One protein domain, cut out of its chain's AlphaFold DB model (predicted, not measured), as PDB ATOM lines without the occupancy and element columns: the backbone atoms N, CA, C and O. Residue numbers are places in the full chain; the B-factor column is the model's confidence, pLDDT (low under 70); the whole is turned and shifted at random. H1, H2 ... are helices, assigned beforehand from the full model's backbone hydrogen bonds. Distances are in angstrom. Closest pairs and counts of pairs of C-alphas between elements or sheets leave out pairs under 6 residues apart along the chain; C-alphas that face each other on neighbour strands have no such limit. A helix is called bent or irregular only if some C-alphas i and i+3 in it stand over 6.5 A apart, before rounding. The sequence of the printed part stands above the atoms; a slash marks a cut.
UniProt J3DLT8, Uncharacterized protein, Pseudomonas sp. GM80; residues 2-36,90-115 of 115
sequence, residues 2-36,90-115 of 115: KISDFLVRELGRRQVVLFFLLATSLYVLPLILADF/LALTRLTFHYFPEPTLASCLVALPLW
ATOM      1  N   LYS A   2      21.701  11.200  57.746       74.69
ATOM      2  CA  LYS A   2      20.269  11.047  57.444       74.69
ATOM      3  C   LYS A   2      19.794  12.273  56.658       74.69
ATOM      4  O   LYS A   2      20.296  13.371  56.870       74.69
ATOM      5  N   ILE A   3      18.825  12.104  55.757       68.44
ATOM      6  CA  ILE A   3      18.244  13.211  54.965       68.44
ATOM      7  C   ILE A   3      17.670  14.312  55.877       68.44
ATOM      8  O   ILE A   3      17.777  15.495  55.561       68.44
ATOM      9  N   SER A   4      17.145  13.930  57.045       73.31
ATOM     10  CA  SER A   4      16.691  14.848  58.097       73.31
ATOM     11  C   SER A   4      17.758  15.859  58.513       73.31
ATOM     12  O   SER A   4      17.448  17.023  58.740       73.31
ATOM     13  N   ASP A   5      19.019  15.436  58.563       73.38
ATOM     14  CA  ASP A   5      20.119  16.262  59.061       73.38
ATOM     15  C   ASP A   5      20.428  17.403  58.078       73.38
ATOM     16  O   ASP A   5      20.892  18.468  58.475       73.38
ATOM     17  N   PHE A   6      20.129  17.206  56.790       71.25
ATOM     18  CA  PHE A   6      20.289  18.232  55.759       71.25
ATOM     19  C   PHE A   6      19.158  19.267  55.783       71.25
ATOM     20  O   PHE A   6      19.384  20.428  55.451       71.25
ATOM     21  N   LEU A   7      17.952  18.861  56.199       75.25
ATOM     22  CA  LEU A   7      16.794  19.751  56.302       75.25
ATOM     23  C   LEU A   7      16.874  20.704  57.491       75.25
ATOM     24  O   LEU A   7      16.326  21.795  57.405       75.25
ATOM     25  N   VAL A   8      17.531  20.290  58.576       81.06
ATOM     26  CA  VAL A   8      17.598  21.038  59.845       81.06
ATOM     27  C   VAL A   8      18.897  21.840  59.974       81.06
ATOM     28  O   VAL A   8      19.015  22.713  60.828       81.06
ATOM     29  N   ARG A   9      19.885  21.583  59.112       89.75
ATOM     30  CA  ARG A   9      21.145  22.326  59.115       89.75
ATOM     31  C   ARG A   9      20.927  23.788  58.714       89.75
ATOM     32  O   ARG A   9      20.343  24.068  57.666       89.75
ATOM     33  N   GLU A  10      21.495  24.695  59.505       94.00
ATOM     34  CA  GLU A  10      21.552  26.125  59.194       94.00
ATOM     35  C   GLU A  10      22.341  26.384  57.897       94.00
ATOM     36  O   GLU A  10      23.431  25.838  57.671       94.00
ATOM     37  N   LEU A  11      21.774  27.229  57.037       95.56
ATOM     38  CA  LEU A  11      22.338  27.654  55.767       95.56
ATOM     39  C   LEU A  11      22.900  29.072  55.871       95.56
ATOM     40  O   LEU A  11      22.214  30.029  56.220       95.56
ATOM     41  N   GLY A  12      24.147  29.240  55.442       95.75
ATOM     42  CA  GLY A  12      24.745  30.564  55.306       95.75
ATOM     43  C   GLY A  12      24.129  31.359  54.149       95.75
ATOM     44  O   GLY A  12      23.635  30.801  53.168       95.75
ATOM     45  N   ARG A  13      24.253  32.692  54.185       96.25
ATOM     46  CA  ARG A  13      23.659  33.596  53.179       96.25
ATOM     47  C   ARG A  13      23.979  33.229  51.727       96.25
ATOM     48  O   ARG A  13      23.103  33.290  50.874       96.25
ATOM     49  N   ARG A  14      25.224  32.830  51.438       97.06
ATOM     50  CA  ARG A  14      25.637  32.401  50.087       97.06
ATOM     51  C   ARG A  14      24.901  31.137  49.635       97.06
ATOM     52  O   ARG A  14      24.535  31.047  48.473       97.06
ATOM     53  N   GLN A  15      24.675  30.190  50.546       96.81
ATOM     54  CA  GLN A  15      23.951  28.952  50.248       96.81
ATOM     55  C   GLN A  15      22.481  29.243  49.951       96.81
ATOM     56  O   GLN A  15      21.951  28.709  48.986       96.81
ATOM     57  N   VAL A  16      21.855  30.144  50.714       97.31
ATOM     58  CA  VAL A  16      20.468  30.579  50.478       97.31
ATOM     59  C   VAL A  16      20.323  31.300  49.130       97.31
ATOM     60  O   VAL A  16      19.414  30.983  48.368       97.31
ATOM     61  N   VAL A  17      21.250  32.205  48.781       98.12
ATOM     62  CA  VAL A  17      21.250  32.863  47.457       98.12
ATOM     63  C   VAL A  17      21.391  31.843  46.333       98.12
ATOM     64  O   VAL A  17      20.621  31.890  45.378       98.12
ATOM     65  N   LEU A  18      22.347  30.913  46.441       98.12
ATOM     66  CA  LEU A  18      22.545  29.866  45.434       98.12
ATOM     67  C   LEU A  18      21.320  28.959  45.315       98.12
ATOM     68  O   LEU A  18      20.934  28.621  44.202       98.12
ATOM     69  N   PHE A  19      20.691  28.605  46.436       96.94
ATOM     70  CA  PHE A  19      19.460  27.825  46.442       96.94
ATOM     71  C   PHE A  19      18.358  28.525  45.643       96.94
ATOM     72  O   PHE A  19      17.829  27.935  44.704       96.94
ATOM     73  N   PHE A  20      18.047  29.786  45.962       97.44
ATOM     74  CA  PHE A  20      16.996  30.507  45.246       97.44
ATOM     75  C   PHE A  20      17.361  30.770  43.790       97.44
ATOM     76  O   PHE A  20      16.489  30.642  42.944       97.44
ATOM     77  N   LEU A  21      18.626  31.072  43.483       97.75
ATOM     78  CA  LEU A  21      19.086  31.252  42.107       97.75
ATOM     79  C   LEU A  21      18.879  29.990  41.273       97.75
ATOM     80  O   LEU A  21      18.348  30.073  40.169       97.75
ATOM     81  N   LEU A  22      19.258  28.826  41.801       97.56
ATOM     82  CA  LEU A  22      19.048  27.546  41.129       97.56
ATOM     83  C   LEU A  22      17.558  27.228  40.984       97.56
ATOM     84  O   LEU A  22      17.130  26.857  39.897       97.56
ATOM     85  N   ALA A  23      16.766  27.415  42.043       96.19
ATOM     86  CA  ALA A  23      15.336  27.124  42.020       96.19
ATOM     87  C   ALA A  23      14.580  27.998  41.003       96.19
ATOM     88  O   ALA A  23      13.834  27.479  40.175       96.19
ATOM     89  N   THR A  24      14.810  29.315  41.006       95.56
ATOM     90  CA  THR A  24      14.165  30.227  40.050       95.56
ATOM     91  C   THR A  24      14.686  30.026  38.631       95.56
ATOM     92  O   THR A  24      13.908  30.114  37.687       95.56
ATOM     93  N   SER A  25      15.973  29.700  38.455       96.19
ATOM     94  CA  SER A  25      16.517  29.378  37.127       96.19
ATOM     95  C   SER A  25      15.911  28.095  36.571       96.19
ATOM     96  O   SER A  25      15.573  28.057  35.396       96.19
ATOM     97  N   LEU A  26      15.725  27.062  37.399       95.94
ATOM     98  CA  LEU A  26      15.079  25.815  36.986       95.94
ATOM     99  C   LEU A  26      13.629  26.052  36.546       95.94
ATOM    100  O   LEU A  26      13.190  25.457  35.568       95.94
ATOM    101  N   TYR A  27      12.910  26.940  37.239       93.44
ATOM    102  CA  TYR A  27      11.553  27.346  36.869       93.44
ATOM    103  C   TYR A  27      11.506  28.101  35.531       93.44
ATOM    104  O   TYR A  27      10.643  27.845  34.696       93.44
ATOM    105  N   VAL A  28      12.449  29.019  35.309       95.19
ATOM    106  CA  VAL A  28      12.504  29.868  34.110       95.19
ATOM    107  C   VAL A  28      13.089  29.149  32.890       95.19
ATOM    108  O   VAL A  28      12.721  29.462  31.760       95.19
ATOM    109  N   LEU A  29      13.974  28.173  33.090       96.38
ATOM    110  CA  LEU A  29      14.644  27.429  32.024       96.38
ATOM    111  C   LEU A  29      13.688  26.888  30.943       96.38
ATOM    112  O   LEU A  29      13.953  27.153  29.772       96.38
ATOM    113  N   PRO A  30      12.583  26.182  31.262       95.44
ATOM    114  CA  PRO A  30      11.657  25.715  30.232       95.44
ATOM    115  C   PRO A  30      10.999  26.859  29.449       95.44
ATOM    116  O   PRO A  30      10.734  26.678  28.267       95.44
ATOM    117  N   LEU A  31      10.777  28.032  30.056       93.31
ATOM    118  CA  LEU A  31      10.224  29.200  29.355       93.31
ATOM    119  C   LEU A  31      11.213  29.739  28.317       93.31
ATOM    120  O   LEU A  31      10.822  30.044  27.197       93.31
ATOM    121  N   ILE A  32      12.499  29.804  28.678       95.56
ATOM    122  CA  ILE A  32      13.574  30.215  27.763       95.56
ATOM    123  C   ILE A  32      13.734  29.202  26.628       95.56
ATOM    124  O   ILE A  32      13.885  29.597  25.481       95.56
ATOM    125  N   LEU A  33      13.700  27.902  26.935       96.56
ATOM    126  CA  LEU A  33      13.858  26.851  25.926       96.56
ATOM    127  C   LEU A  33      12.648  26.725  24.994       96.56
ATOM    128  O   LEU A  33      12.816  26.303  23.853       96.56
ATOM    129  N   ALA A  34      11.445  27.040  25.479       94.88
ATOM    130  CA  ALA A  34      10.244  27.041  24.655       94.88
ATOM    131  C   ALA A  34      10.254  28.183  23.632       94.88
ATOM    132  O   ALA A  34       9.730  27.987  22.539       94.88
ATOM    133  N   ASP A  35      10.824  29.338  24.003       89.50
ATOM    134  CA  ASP A  35      10.981  30.531  23.156       89.50
ATOM    135  C   ASP A  35       9.720  30.850  22.333       89.50
ATOM    136  O   ASP A  35       9.753  31.070  21.123       89.50
ATOM    137  N   PHE A  36       8.560  30.769  22.993       89.56
ATOM    138  CA  PHE A  36       7.261  30.857  22.336       89.56
ATOM    139  C   PHE A  36       6.575  32.187  22.681       89.56
ATOM    140  O   PHE A  36       6.029  32.314  23.783       89.56
ATOM    141  N   LEU A  90      17.515  37.304  45.132       98.12
ATOM    142  CA  LEU A  90      17.961  38.215  46.189       98.12
ATOM    143  C   LEU A  90      16.816  38.641  47.116       98.12
ATOM    144  O   LEU A  90      17.016  38.703  48.331       98.12
ATOM    145  N   ALA A  91      15.630  38.921  46.570       97.38
ATOM    146  CA  ALA A  91      14.445  39.263  47.351       97.38
ATOM    147  C   ALA A  91      14.030  38.105  48.273       97.38
ATOM    148  O   ALA A  91      13.889  38.310  49.476       97.38
ATOM    149  N   LEU A  92      13.951  36.881  47.742       97.25
ATOM    150  CA  LEU A  92      13.635  35.667  48.503       97.25
ATOM    151  C   LEU A  92      14.684  35.362  49.575       97.25
ATOM    152  O   LEU A  92      14.340  35.001  50.700       97.25
ATOM    153  N   THR A  93      15.965  35.594  49.275       97.50
ATOM    154  CA  THR A  93      17.026  35.504  50.286       97.50
ATOM    155  C   THR A  93      16.762  36.479  51.431       97.50
ATOM    156  O   THR A  93      16.792  36.086  52.594       97.50
ATOM    157  N   ARG A  94      16.496  37.758  51.128       97.44
ATOM    158  CA  ARG A  94      16.213  38.768  52.161       97.44
ATOM    159  C   ARG A  94      14.974  38.407  52.974       97.44
ATOM    160  O   ARG A  94      15.013  38.539  54.191       97.44
ATOM    161  N   LEU A  95      13.925  37.919  52.318       97.06
ATOM    162  CA  LEU A  95      12.690  37.480  52.958       97.06
ATOM    163  C   LEU A  95      12.931  36.306  53.915       97.06
ATOM    164  O   LEU A  95      12.445  36.307  55.041       97.06
ATOM    165  N   THR A  96      13.744  35.335  53.499       97.19
ATOM    166  CA  THR A  96      14.072  34.161  54.318       97.19
ATOM    167  C   THR A  96      14.810  34.568  55.589       97.19
ATOM    168  O   THR A  96      14.404  34.176  56.673       97.19
ATOM    169  N   PHE A  97      15.833  35.421  55.484       97.12
ATOM    170  CA  PHE A  97      16.549  35.935  56.661       97.12
ATOM    171  C   PHE A  97      15.720  36.914  57.504       97.12
ATOM    172  O   PHE A  97      16.048  37.146  58.663       97.12
ATOM    173  N   HIS A  98      14.668  37.509  56.938       96.81
ATOM    174  CA  HIS A  98      13.747  38.348  57.696       96.81
ATOM    175  C   HIS A  98      12.851  37.515  58.621       96.81
ATOM    176  O   HIS A  98      12.631  37.913  59.761       96.81
ATOM    177  N   TYR A  99      12.362  36.361  58.153       96.50
ATOM    178  CA  TYR A  99      11.461  35.503  58.931       96.50
ATOM    179  C   TYR A  99      12.163  34.408  59.738       96.50
ATOM    180  O   TYR A  99      11.640  33.984  60.766       96.50
ATOM    181  N   PHE A 100      13.335  33.949  59.298       95.88
ATOM    182  CA  PHE A 100      14.060  32.836  59.904       95.88
ATOM    183  C   PHE A 100      15.478  33.287  60.281       95.88
ATOM    184  O   PHE A 100      16.335  33.379  59.399       95.88
ATOM    185  N   PRO A 101      15.743  33.569  61.573       92.81
ATOM    186  CA  PRO A 101      17.075  33.960  62.046       92.81
ATOM    187  C   PRO A 101      18.151  32.901  61.773       92.81
ATOM    188  O   PRO A 101      19.275  33.252  61.424       92.81
ATOM    189  N   GLU A 102      17.779  31.623  61.876       94.56
ATOM    190  CA  GLU A 102      18.615  30.452  61.578       94.56
ATOM    191  C   GLU A 102      17.992  29.701  60.389       94.56
ATOM    192  O   GLU A 102      17.260  28.721  60.569       94.56
ATOM    193  N   PRO A 103      18.159  30.203  59.152       95.38
ATOM    194  CA  PRO A 103      17.454  29.653  58.009       95.38
ATOM    195  C   PRO A 103      17.976  28.262  57.677       95.38
ATOM    196  O   PRO A 103      19.176  28.031  57.563       95.38
ATOM    197  N   THR A 104      17.053  27.336  57.462       95.75
ATOM    198  CA  THR A 104      17.349  25.966  57.040       95.75
ATOM    199  C   THR A 104      16.859  25.734  55.612       95.75
ATOM    200  O   THR A 104      16.214  26.600  55.014       95.75
ATOM    201  N   LEU A 105      17.107  24.549  55.047       93.44
ATOM    202  CA  LEU A 105      16.536  24.205  53.742       93.44
ATOM    203  C   LEU A 105      14.999  24.253  53.764       93.44
ATOM    204  O   LEU A 105      14.391  24.724  52.804       93.44
ATOM    205  N   ALA A 106      14.373  23.824  54.865       92.75
ATOM    206  CA  ALA A 106      12.923  23.894  55.030       92.75
ATOM    207  C   ALA A 106      12.413  25.346  55.009       92.75
ATOM    208  O   ALA A 106      11.417  25.633  54.349       92.75
ATOM    209  N   SER A 107      13.131  26.272  55.652       94.38
ATOM    210  CA  SER A 107      12.826  27.709  55.614       94.38
ATOM    211  C   SER A 107      12.811  28.250  54.181       94.38
ATOM    212  O   SER A 107      11.896  28.980  53.802       94.38
ATOM    213  N   CYS A 108      13.793  27.858  53.362       94.88
ATOM    214  CA  CYS A 108      13.855  28.272  51.962       94.88
ATOM    215  C   CYS A 108      12.696  27.705  51.129       94.88
ATOM    216  O   CYS A 108      12.160  28.411  50.280       94.88
ATOM    217  N   LEU A 109      12.293  26.452  51.373       93.31
ATOM    218  CA  LEU A 109      11.166  25.814  50.680       93.31
ATOM    219  C   LEU A 109       9.831  26.500  50.988       93.31
ATOM    220  O   LEU A 109       9.016  26.652  50.085       93.31
ATOM    221  N   VAL A 110       9.620  26.956  52.228       92.19
ATOM    222  CA  VAL A 110       8.415  27.715  52.620       92.19
ATOM    223  C   VAL A 110       8.325  29.052  51.883       92.19
ATOM    224  O   VAL A 110       7.235  29.487  51.525       92.19
ATOM    225  N   ALA A 111       9.461  29.709  51.652       91.12
ATOM    226  CA  ALA A 111       9.508  30.992  50.957       91.12
ATOM    227  C   ALA A 111       9.419  30.866  49.425       91.12
ATOM    228  O   ALA A 111       9.226  31.882  48.757       91.12
ATOM    229  N   LEU A 112       9.584  29.666  48.852       89.12
ATOM    230  CA  LEU A 112       9.478  29.495  47.405       89.12
ATOM    231  C   LEU A 112       8.036  29.759  46.937       89.12
ATOM    232  O   LEU A 112       7.105  29.168  47.486       89.12
ATOM    233  N   PRO A 113       7.845  30.567  45.880       71.81
ATOM    234  CA  PRO A 113       6.537  30.806  45.285       71.81
ATOM    235  C   PRO A 113       6.130  29.614  44.405       71.81
ATOM    236  O   PRO A 113       6.148  29.702  43.183       71.81
ATOM    237  N   LEU A 114       5.837  28.469  45.025       69.31
ATOM    238  CA  LEU A 114       5.328  27.265  44.347       69.31
ATOM    239  C   LEU A 114       3.787  27.204  44.316       69.31
ATOM    240  O   LEU A 114       3.234  26.139  44.044       69.31
ATOM    241  N   TRP A 115       3.109  28.311  44.638       51.72
ATOM    242  CA  TRP A 115       1.647  28.432  44.649       51.72
ATOM    243  C   TRP A 115       1.093  29.032  43.357       51.72
ATOM    244  O   TRP A 115       1.772  29.897  42.756       51.72
TER     245      TRP A 115
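This is residues 2 to 36 and 90 to 115 of the 115 residues of an uncharacterized protein of Pseudomonas sp. GM80 (UniProt J3DLT8). A small head of crossed helices has one long arm: short H4 packs on H1 and H3, H3 packs on residues 13 to 20 of long H2, and residues 28 to 36 stick out. The printed 61 residues include four named helices, H1 to H4, and no named strand: all helix. It is only just loose, close to compact: radius of gyration of the C-alphas 13.0 A, spans 41 by 28 by 23 A.

H1, residues 3 to 8, begins at C-alpha 3 (18.244, 13.211, 54.965) and measures 9.2 A. H2, residues 13 to 34, 32.2 A, has a kink of 34 degrees near residue 27 and is only just irregular: C-alphas 27 and 30 are 6.8 A apart. H3, residues 90 to 99, measures 14.6 A. H4, residues 105 to 111, 10.2 A, ends at C-alpha 111 (9.508, 30.992, 50.957).

H4, the hub, touches H1 at a steep tilt of 61 degrees, closest C-alphas Leu 7 and Leu 105, 5.1 A. H4 touches H3 about perpendicular, 76 degrees, closest C-alphas Thr 96 and Cys 108, 6.3 A. H4 only just touches residues 16 to 20 of H2, with 3 pairs of C-alphas within 8 A, the closest Val 16 and Cys 108, 7.2 A. H2 touches H3 with residues 13 to 20 alone, closest C-alphas Val 17 and Thr 93, 5.7 A, opposite ways at a steep tilt of 45 degrees. H1 is apart from H2 and H3. Every O i to N i+4 pair is within hydrogen-bond range in H1, H3 and H4, and 16 of 18 in H2.

C-alphas 2 and 36, the farthest apart, are 42.4 A apart. Residues 37 to 89 are not printed; C-alphas 36 and 90 are 27.2 A apart across the cut. Links H1 to H2 and H3 to H4 are tight. Residues 3, 114 and 115 have pLDDT under 70.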